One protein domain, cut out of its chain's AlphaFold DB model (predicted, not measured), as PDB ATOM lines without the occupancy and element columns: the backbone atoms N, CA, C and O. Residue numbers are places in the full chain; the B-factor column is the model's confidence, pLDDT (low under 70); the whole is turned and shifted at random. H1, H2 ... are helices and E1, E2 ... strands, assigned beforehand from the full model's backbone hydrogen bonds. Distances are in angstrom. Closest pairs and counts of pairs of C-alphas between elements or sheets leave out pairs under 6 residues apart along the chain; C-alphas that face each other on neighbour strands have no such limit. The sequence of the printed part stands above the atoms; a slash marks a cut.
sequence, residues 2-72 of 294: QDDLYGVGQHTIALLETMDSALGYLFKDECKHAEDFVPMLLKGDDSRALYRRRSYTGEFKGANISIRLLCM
ATOM      1  N   GLN A   2     310.982  -6.679 287.138       40.75
ATOM      2  CA  GLN A   2     312.297  -7.060 286.652       40.75
ATOM      3  C   GLN A   2     312.184  -8.578 286.499       40.75
ATOM      4  O   GLN A   2     312.192  -9.291 287.499       40.75
ATOM      5  N   ASP A   3     311.881  -9.040 285.288       43.28
ATOM      6  CA  ASP A   3     311.807 -10.473 284.999       43.28
ATOM      7  C   ASP A   3     313.239 -11.004 284.917       43.28
ATOM      8  O   ASP A   3     313.841 -11.087 283.847       43.28
ATOM      9  N   ASP A   4     313.809 -11.324 286.077       47.19
ATOM     10  CA  ASP A   4     315.043 -12.093 286.153       47.19
ATOM     11  C   ASP A   4     314.743 -13.506 285.632       47.19
ATOM     12  O   ASP A   4     314.108 -14.323 286.307       47.19
ATOM     13  N   LEU A   5     315.178 -13.801 284.401       52.53
ATOM     14  CA  LEU A   5     315.170 -15.159 283.859       52.53
ATOM     15  C   LEU A   5     316.014 -16.065 284.772       52.53
ATOM     16  O   LEU A   5     317.245 -16.099 284.687       52.53
ATOM     17  N   TYR A   6     315.341 -16.825 285.638       50.22
ATOM     18  CA  TYR A   6     315.963 -17.824 286.504       50.22
ATOM     19  C   TYR A   6     316.840 -18.780 285.676       50.22
ATOM     20  O   TYR A   6     316.351 -19.511 284.817       50.22
ATOM     21  N   GLY A   7     318.149 -18.778 285.948       64.56
ATOM     22  CA  GLY A   7     319.126 -19.681 285.322       64.56
ATOM     23  C   GLY A   7     319.953 -19.087 284.177       64.56
ATOM     24  O   GLY A   7     320.844 -19.768 283.666       64.56
ATOM     25  N   VAL A   8     319.732 -17.829 283.789       69.62
ATOM     26  CA  VAL A   8     320.545 -17.165 282.760       69.62
ATOM     27  C   VAL A   8     321.684 -16.394 283.430       69.62
ATOM     28  O   VAL A   8     321.478 -15.368 284.070       69.62
ATOM     29  N   GLY A   9     322.916 -16.893 283.305       81.50
ATOM     30  CA  GLY A   9     324.092 -16.183 283.813       81.50
ATOM     31  C   GLY A   9     324.310 -14.846 283.094       81.50
ATOM     32  O   GLY A   9     323.979 -14.713 281.916       81.50
ATOM     33  N   GLN A  10     324.950 -13.879 283.763       76.94
ATOM     34  CA  GLN A  10     325.269 -12.550 283.201       76.94
ATOM     35  C   GLN A  10     325.938 -12.609 281.815       76.94
ATOM     36  O   GLN A  10     325.698 -11.761 280.963       76.94
ATOM     37  N   HIS A  11     326.744 -13.641 281.564       74.38
ATOM     38  CA  HIS A  11     327.410 -13.862 280.280       74.38
ATOM     39  C   HIS A  11     326.424 -14.141 279.143       74.38
ATOM     40  O   HIS A  11     326.610 -13.654 278.030       74.38
ATOM     41  N   THR A  12     325.385 -14.925 279.422       82.06
ATOM     42  CA  THR A  12     324.340 -15.234 278.450       82.06
ATOM     43  C   THR A  12     323.488 -13.999 278.178       82.06
ATOM     44  O   THR A  12     323.195 -13.731 277.020       82.06
ATOM     45  N   ILE A  13     323.165 -13.209 279.210       83.88
ATOM     46  CA  ILE A  13     322.448 -11.933 279.047       83.88
ATOM     47  C   ILE A  13     323.251 -10.988 278.145       83.88
ATOM     48  O   ILE A  13     322.751 -10.574 277.104       83.88
ATOM     49  N   ALA A  14     324.526 -10.746 278.460       82.00
ATOM     50  CA  ALA A  14     325.383  -9.870 277.660       82.00
ATOM     51  C   ALA A  14     325.542 -10.354 276.205       82.00
ATOM     52  O   ALA A  14     325.625  -9.546 275.276       82.00
ATOM     53  N   LEU A  15     325.584 -11.675 275.984       84.12
ATOM     54  CA  LEU A  15     325.606 -12.247 274.637       84.12
ATOM     55  C   LEU A  15     324.304 -11.954 273.885       84.12
ATOM     56  O   LEU A  15     324.366 -11.523 272.736       84.12
ATOM     57  N   LEU A  16     323.150 -12.165 274.523       87.75
ATOM     58  CA  LEU A  16     321.841 -11.897 273.926       87.75
ATOM     59  C   LEU A  16     321.665 -10.409 273.607       87.75
ATOM     60  O   LEU A  16     321.260 -10.088 272.497       87.75
ATOM     61  N   GLU A  17     322.059  -9.510 274.508       87.75
ATOM     62  CA  GLU A  17     322.041  -8.058 274.271       87.75
ATOM     63  C   GLU A  17     322.951  -7.650 273.101       87.75
ATOM     64  O   GLU A  17     322.592  -6.806 272.276       87.75
ATOM     65  N   THR A  18     324.126  -8.277 272.991       86.94
ATOM     66  CA  THR A  18     325.047  -8.045 271.867       86.94
ATOM     67  C   THR A  18     324.442  -8.534 270.551       86.94
ATOM     68  O   THR A  18     324.574  -7.862 269.527       86.94
ATOM     69  N   MET A  19     323.783  -9.697 270.563       88.75
ATOM     70  CA  MET A  19     323.096 -10.240 269.391       88.75
ATOM     71  C   MET A  19     321.928  -9.350 268.977       88.75
ATOM     72  O   MET A  19     321.846  -8.992 267.807       88.75
ATOM     73  N   ASP A  20     321.076  -8.955 269.922       90.56
ATOM     74  CA  ASP A  20     319.945  -8.061 269.679       90.56
ATOM     75  C   ASP A  20     320.413  -6.729 269.084       90.56
ATOM     76  O   ASP A  20     319.935  -6.316 268.031       90.56
ATOM     77  N   SER A  21     321.461  -6.129 269.656       88.88
ATOM     78  CA  SER A  21     322.069  -4.907 269.121       88.88
ATOM     79  C   SER A  21     322.583  -5.096 267.690       88.88
ATOM     80  O   SER A  21     322.280  -4.295 266.806       88.88
ATOM     81  N   ALA A  22     323.363  -6.151 267.436       88.75
ATOM     82  CA  ALA A  22     323.947  -6.398 266.120       88.75
ATOM     83  C   ALA A  22     322.873  -6.655 265.053       88.75
ATOM     84  O   ALA A  22     322.940  -6.075 263.970       88.75
ATOM     85  N   LEU A  23     321.874  -7.488 265.362       91.69
ATOM     86  CA  LEU A  23     320.754  -7.769 264.464       91.69
ATOM     87  C   LEU A  23     319.874  -6.529 264.272       91.69
ATOM     88  O   LEU A  23     319.451  -6.253 263.153       91.69
ATOM     89  N   GLY A  24     319.678  -5.739 265.327       92.19
ATOM     90  CA  GLY A  24     318.971  -4.465 265.280       92.19
ATOM     91  C   GLY A  24     319.583  -3.505 264.264       92.19
ATOM     92  O   GLY A  24     318.856  -2.958 263.442       92.19
ATOM     93  N   TYR A  25     320.912  -3.346 264.245       92.44
ATOM     94  CA  TYR A  25     321.594  -2.547 263.215       92.44
ATOM     95  C   TYR A  25     321.595  -3.212 261.834       92.44
ATOM     96  O   TYR A  25     321.479  -2.508 260.831       92.44
ATOM     97  N   LEU A  26     321.720  -4.540 261.771       92.25
ATOM     98  CA  LEU A  26     321.754  -5.293 260.514       92.25
ATOM     99  C   LEU A  26     320.449  -5.148 259.721       92.25
ATOM    100  O   LEU A  26     320.492  -4.940 258.511       92.25
ATOM    101  N   PHE A  27     319.306  -5.249 260.404       93.69
ATOM    102  CA  PHE A  27     317.969  -5.210 259.801       93.69
ATOM    103  C   PHE A  27     317.324  -3.819 259.810       93.69
ATOM    104  O   PHE A  27     316.202  -3.652 259.331       93.69
ATOM    105  N   LYS A  28     318.020  -2.807 260.336       90.75
ATOM    106  CA  LYS A  28     317.537  -1.425 260.361       90.75
ATOM    107  C   LYS A  28     317.329  -0.882 258.943       90.75
ATOM    108  O   LYS A  28     318.137  -1.162 258.057       90.75
ATOM    109  N   ASP A  29     316.289  -0.064 258.769       90.06
ATOM    110  CA  ASP A  29     316.008   0.699 257.545       90.06
ATOM    111  C   ASP A  29     316.094  -0.176 256.277       90.06
ATOM    112  O   ASP A  29     316.887   0.095 255.380       90.06
ATOM    113  N   GLU A  30     315.328  -1.274 256.241       93.44
ATOM    114  CA  GLU A  30     315.313  -2.241 255.125       93.44
ATOM    115  C   GLU A  30     316.698  -2.833 254.810       93.44
ATOM    116  O   GLU A  30     317.094  -2.980 253.654       93.44
ATOM    117  N   CYS A  31     317.448  -3.188 255.856       92.38
ATOM    118  CA  CYS A  31     318.790  -3.764 255.737       92.38
ATOM    119  C   CYS A  31     319.815  -2.828 255.073       92.38
ATOM    120  O   CYS A  31     320.803  -3.303 254.505       92.38
ATOM    121  N   LYS A  32     319.638  -1.501 255.178       92.50
ATOM    122  CA  LYS A  32     320.550  -0.476 254.629       92.50
ATOM    123  C   LYS A  32     322.028  -0.746 254.937       92.50
ATOM    124  O   LYS A  32     322.899  -0.467 254.112       92.50
ATOM    125  N   HIS A  33     322.317  -1.272 256.127       92.81
ATOM    126  CA  HIS A  33     323.678  -1.523 256.606       92.81
ATOM    127  C   HIS A  33     324.127  -2.979 256.472       92.81
ATOM    128  O   HIS A  33     325.214  -3.306 256.934       92.81
ATOM    129  N   ALA A  34     323.352  -3.867 255.842       92.56
ATOM    130  CA  ALA A  34     323.681  -5.293 255.798       92.56
ATOM    131  C   ALA A  34     325.063  -5.586 255.189       92.56
ATOM    132  O   ALA A  34     325.786  -6.443 255.692       92.56
ATOM    133  N   GLU A  35     325.480  -4.824 254.174       92.19
ATOM    134  CA  GLU A  35     326.810  -4.964 253.562       92.19
ATOM    135  C   GLU A  35     327.973  -4.531 254.473       92.19
ATOM    136  O   GLU A  35     329.132  -4.837 254.184       92.19
ATOM    137  N   ASP A  36     327.682  -3.823 255.567       93.94
ATOM    138  CA  ASP A  36     328.665  -3.410 256.570       93.94
ATOM    139  C   ASP A  36     328.951  -4.504 257.597       93.94
ATOM    140  O   ASP A  36     329.897  -4.368 258.372       93.94
ATOM    141  N   PHE A  37     328.183  -5.596 257.597       94.00
ATOM    142  CA  PHE A  37     328.371  -6.723 258.501       94.00
ATOM    143  C   PHE A  37     328.934  -7.937 257.761       94.00
ATOM    144  O   PHE A  37     328.315  -8.488 256.854       94.00
ATOM    145  N   VAL A  38     330.113  -8.394 258.182       92.81
ATOM    146  CA  VAL A  38     330.811  -9.528 257.569       92.81
ATOM    147  C   VAL A  38     330.784 -10.726 258.520       92.81
ATOM    148  O   VAL A  38     331.354 -10.649 259.617       92.81
ATOM    149  N   PRO A  39     330.147 -11.849 258.138       91.31
ATOM    150  CA  PRO A  39     330.230 -13.085 258.898       91.31
ATOM    151  C   PRO A  39     331.598 -13.739 258.686       91.31
ATOM    152  O   PRO A  39     332.092 -13.852 257.565       91.31
ATOM    153  N   MET A  40     332.212 -14.212 259.764       87.62
ATOM    154  CA  MET A  40     333.515 -14.867 259.728       87.62
ATOM    155  C   MET A  40     333.518 -16.144 260.554       87.62
ATOM    156  O   MET A  40     333.124 -16.147 261.719       87.62
ATOM    157  N   LEU A  41     334.060 -17.208 259.962       85.81
ATOM    158  CA  LEU A  41     334.361 -18.454 260.654       85.81
ATOM    159  C   LEU A  41     335.815 -18.445 261.141       85.81
ATOM    160  O   LEU A  41     336.776 -18.419 260.355       85.81
ATOM    161  N   LEU A  42     335.976 -18.478 262.457       81.38
ATOM    162  CA  LEU A  42     337.262 -18.453 263.134       81.38
ATOM    163  C   LEU A  42     337.516 -19.805 263.789       81.38
ATOM    164  O   LEU A  42     336.733 -20.265 264.617       81.38
ATOM    165  N   LYS A  43     338.637 -20.427 263.424       73.81
ATOM    166  CA  LYS A  43     339.184 -21.574 264.145       73.81
ATOM    167  C   LYS A  43     340.007 -21.019 265.304       73.81
ATOM    168  O   LYS A  43     340.878 -20.181 265.091       73.81
ATOM    169  N   GLY A  44     339.674 -21.419 266.517       60.62
ATOM    170  CA  GLY A  44     340.258 -20.909 267.742       60.62
ATOM    171  C   GLY A  44     341.699 -21.368 267.904       60.62
ATOM    172  O   GLY A  44     341.932 -22.540 268.163       60.62
ATOM    173  N   ASP A  45     342.606 -20.402 267.799       53.41
ATOM    174  CA  ASP A  45     343.844 -20.274 268.590       53.41
ATOM    175  C   ASP A  45     343.830 -18.936 269.368       53.41
ATOM    176  O   ASP A  45     344.846 -18.418 269.829       53.41
ATOM    177  N   ASP A  46     342.646 -18.320 269.465       46.84
ATOM    178  CA  ASP A  46     342.492 -16.915 269.813       46.84
ATOM    179  C   ASP A  46     342.613 -16.715 271.331       46.84
ATOM    180  O   ASP A  46     341.658 -16.862 272.099       46.84
ATOM    181  N   SER A  47     343.817 -16.353 271.762       41.72
ATOM    182  CA  SER A  47     344.177 -15.992 273.138       41.72
ATOM    183  C   SER A  47     343.366 -14.810 273.688       41.72
ATOM    184  O   SER A  47     343.308 -14.621 274.901       41.72
ATOM    185  N   ARG A  48     342.640 -14.065 272.841       42.09
ATOM    186  CA  ARG A  48     341.679 -13.036 273.277       42.09
ATOM    187  C   ARG A  48     340.313 -13.596 273.684       42.09
ATOM    188  O   ARG A  48     339.628 -12.977 274.494       42.09
ATOM    189  N   ALA A  49     339.929 -14.779 273.197       41.72
ATOM    190  CA  ALA A  49     338.716 -15.473 273.639       41.72
ATOM    191  C   ALA A  49     338.917 -16.231 274.969       41.72
ATOM    192  O   ALA A  49     337.940 -16.607 275.618       41.72
ATOM    193  N   LEU A  50     340.171 -16.427 275.402       40.12
ATOM    194  CA  LEU A  50     340.514 -17.143 276.637       40.12
ATOM    195  C   LEU A  50     340.371 -16.300 277.915       40.12
ATOM    196  O   LEU A  50     340.224 -16.877 278.989       40.12
ATOM    197  N   TYR A  51     340.301 -14.967 277.828       38.75
ATOM    198  CA  TYR A  51     340.085 -14.118 279.013       38.75
ATOM    199  C   TYR A  51     338.672 -14.214 279.609       38.75
ATOM    200  O   TYR A  51     338.436 -13.717 280.705       38.75
ATOM    201  N   ARG A  52     337.723 -14.859 278.919       44.97
ATOM    202  CA  ARG A  52     336.316 -14.943 279.348       44.97
ATOM    203  C   ARG A  52     335.827 -16.352 279.690       44.97
ATOM    204  O   ARG A  52     334.626 -16.571 279.789       44.97
ATOM    205  N   ARG A  53     336.732 -17.314 279.905       41.34
ATOM    206  CA  ARG A  53     336.370 -18.639 280.439       41.34
ATOM    207  C   ARG A  53     336.984 -18.852 281.818       41.34
ATOM    208  O   ARG A  53     338.067 -19.412 281.944       41.34
ATOM    209  N   ARG A  54     336.244 -18.483 282.865       40.53
ATOM    210  CA  ARG A  54     336.324 -19.194 284.143       40.53
ATOM    211  C   ARG A  54     335.013 -19.929 284.381       40.53
ATOM    212  O   ARG A  54     333.949 -19.328 284.354       40.53
ATOM    213  N   SER A  55     335.172 -21.228 284.622       46.12
ATOM    214  CA  SER A  55     334.226 -22.100 285.316       46.12
ATOM    215  C   SER A  55     332.900 -22.344 284.598       46.12
ATOM    216  O   SER A  55     331.894 -21.743 284.937       46.12
ATOM    217  N   TYR A  56     332.900 -23.262 283.631       44.53
ATOM    218  CA  TYR A  56     332.034 -24.453 283.603       44.53
ATOM    219  C   TYR A  56     332.197 -25.164 282.249       44.53
ATOM    220  O   TYR A  56     332.317 -24.515 281.213       44.53
ATOM    221  N   THR A  57     332.110 -26.496 282.271       41.56
ATOM    222  CA  THR A  57     332.087 -27.453 281.141       41.56
ATOM    223  C   THR A  57     333.439 -27.982 280.640       41.56
ATOM    224  O   THR A  57     334.399 -27.246 280.425       41.56
ATOM    225  N   GLY A  58     333.496 -29.317 280.557       43.75
ATOM    226  CA  GLY A  58     334.696 -30.136 280.411       43.75
ATOM    227  C   GLY A  58     335.462 -29.966 279.102       43.75
ATOM    228  O   GLY A  58     335.038 -29.283 278.171       43.75
ATOM    229  N   GLU A  59     336.628 -30.606 279.062       40.09
ATOM    230  CA  GLU A  59     337.563 -30.599 277.938       40.09
ATOM    231  C   GLU A  59     336.916 -31.126 276.646       40.09
ATOM    232  O   GLU A  59     336.919 -32.322 276.354       40.09
ATOM    233  N   PHE A  60     336.398 -30.223 275.815       49.44
ATOM    234  CA  PHE A  60     336.091 -30.539 274.425       49.44
ATOM    235  C   PHE A  60     337.403 -30.636 273.630       49.44
ATOM    236  O   PHE A  60     337.998 -29.622 273.272       49.44
ATOM    237  N   LYS A  61     337.847 -31.864 273.319       48.69
ATOM    238  CA  LYS A  61     338.985 -32.170 272.422       48.69
ATOM    239  C   LYS A  61     338.636 -31.968 270.934       48.69
ATOM    240  O   LYS A  61     338.833 -32.857 270.111       48.69
ATOM    241  N   GLY A  62     338.090 -30.807 270.584       57.34
ATOM    242  CA  GLY A  62     337.786 -30.407 269.208       57.34
ATOM    243  C   GLY A  62     338.345 -29.020 268.908       57.34
ATOM    244  O   GLY A  62     338.539 -28.218 269.820       57.34
ATOM    245  N   ALA A  63     338.613 -28.719 267.634       63.56
ATOM    246  CA  ALA A  63     338.976 -27.360 267.242       63.56
ATOM    247  C   ALA A  63     337.843 -26.403 267.651       63.56
ATOM    248  O   ALA A  63     336.699 -26.592 267.242       63.56
ATOM    249  N   ASN A  64     338.153 -25.397 268.467       70.88
ATOM    250  CA  ASN A  64     337.159 -24.451 268.963       70.88
ATOM    251  C   ASN A  64     336.755 -23.504 267.828       70.88
ATOM    252  O   ASN A  64     337.487 -22.575 267.513       70.88
ATOM    253  N   ILE A  65     335.646 -23.765 267.149       78.88
ATOM    254  CA  ILE A  65     335.195 -22.950 266.019       78.88
ATOM    255  C   ILE A  65     334.193 -21.911 266.528       78.88
ATOM    256  O   ILE A  65     333.259 -22.246 267.250       78.88
ATOM    257  N   SER A  66     334.368 -20.651 266.130       82.12
ATOM    258  CA  SER A  66     333.430 -19.565 266.425       82.12
ATOM    259  C   SER A  66     332.998 -18.856 265.147       82.12
ATOM    260  O   SER A  66     333.802 -18.644 264.240       82.12
ATOM    261  N   ILE A  67     331.720 -18.486 265.085       85.12
ATOM    262  CA  ILE A  67     331.187 -17.587 264.063       85.12
ATOM    263  C   ILE A  67     331.096 -16.203 264.694       85.12
ATOM    264  O   ILE A  67     330.547 -16.054 265.784       85.12
ATOM    265  N   ARG A  68     331.653 -15.194 264.027       87.38
ATOM    266  CA  ARG A  68     331.532 -13.788 264.428       87.38
ATOM    267  C   ARG A  68     330.881 -13.006 263.303       87.38
ATOM    268  O   ARG A  68     331.276 -13.164 262.154       87.38
ATOM    269  N   LEU A  69     329.925 -12.150 263.638       90.00
ATOM    270  CA  LEU A  69     329.395 -11.146 262.725       90.00
ATOM    271  C   LEU A  69     330.064  -9.815 263.070       90.00
ATOM    272  O   LEU A  69     329.856  -9.288 264.160       90.00
ATOM    273  N   LEU A  70     330.922  -9.312 262.186       90.88
ATOM    274  CA  LEU A  70     331.682  -8.090 262.436       90.88
ATOM    275  C   LEU A  70     331.090  -6.908 261.687       90.88
ATOM    276  O   LEU A  70     330.983  -6.956 260.467       90.88
ATOM    277  N   CYS A  71     330.805  -5.825 262.406       92.69
ATOM    278  CA  CYS A  71     330.546  -4.531 261.791       92.69
ATOM    279  C   CYS A  71     331.875  -3.916 261.325       92.69
ATOM    280  O   CYS A  71     332.754  -3.624 262.137       92.69
ATOM    281  N   MET A  72     332.030  -3.740 260.016       94.25
ATOM    282  CA  MET A  72     333.244  -3.220 259.390       94.25
ATOM    283  C   MET A  72     333.268  -1.694 259.302       94.25
ATOM    284  O   MET A  72     334.332  -1.124 259.064       94.25
TER     285      MET A  72
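This is residues 2 to 72 of the 294 residues of the protein "HELICc2 domain-containing protein" of Bombyx mori (UniProt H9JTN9). Picture an open V: one long helix, H1, makes one arm and a two-stranded hairpin, E1 and E2, makes the other, with the short helix H2 and its links at the closed end. A long loop, residues 44 to 64, joins the two strands at the open end, and its residues 53 to 61 stick out free. The printed part has 71 residues, in the order H1, H2, E1, E2; the strands are antiparallel. The class is mixed, helices and strands, with 35 residues, under half, in named elements. The whole is loose, with a radius of gyration of the C-alphas of 15.4 A, and flat, spanning 42 by 37 by 17 A.

Start at Gln 2 and go on to C-alpha 10 at (325.269, -12.550, 283.201); there H1, residues 10 to 26, begins and runs 24.1 A. H2 follows at residues 28 to 31. Find C-alpha 37 at (328.371, -6.723, 258.501), where E1, residues 37 to 43, begins its 19.2 A. E2, residues 65 to 71, runs 19.5 A to C-alpha 71 at (330.546, -4.531, 261.791).

The hairpin E1 and E2 is antiparallel, at 157 degrees between directions; look at N 40 and O 68, 2.8 A apart, and N 68 and O 40, 2.9 A, within hydrogen-bond range. The closest C-alphas of H1 and E1 are those of Leu 26 and Phe 37, 7.1 A apart. Those of H1 and E2 are Ala 22 and Leu 69, 8.0 A. H1 and H2 meet only through their link, while H2 and E2 are apart. In H1 every O i to N i+4 pair is within hydrogen-bond range; H2 is too short for such a pair.

The two farthest C-alphas, Asp 29 and Glu 59, are 43.1 A apart. The printed part has no cut. Only the link E1 to E2, 21 residues, is long. Confidence is under 70 at residues 2 to 8 and 44 to 63.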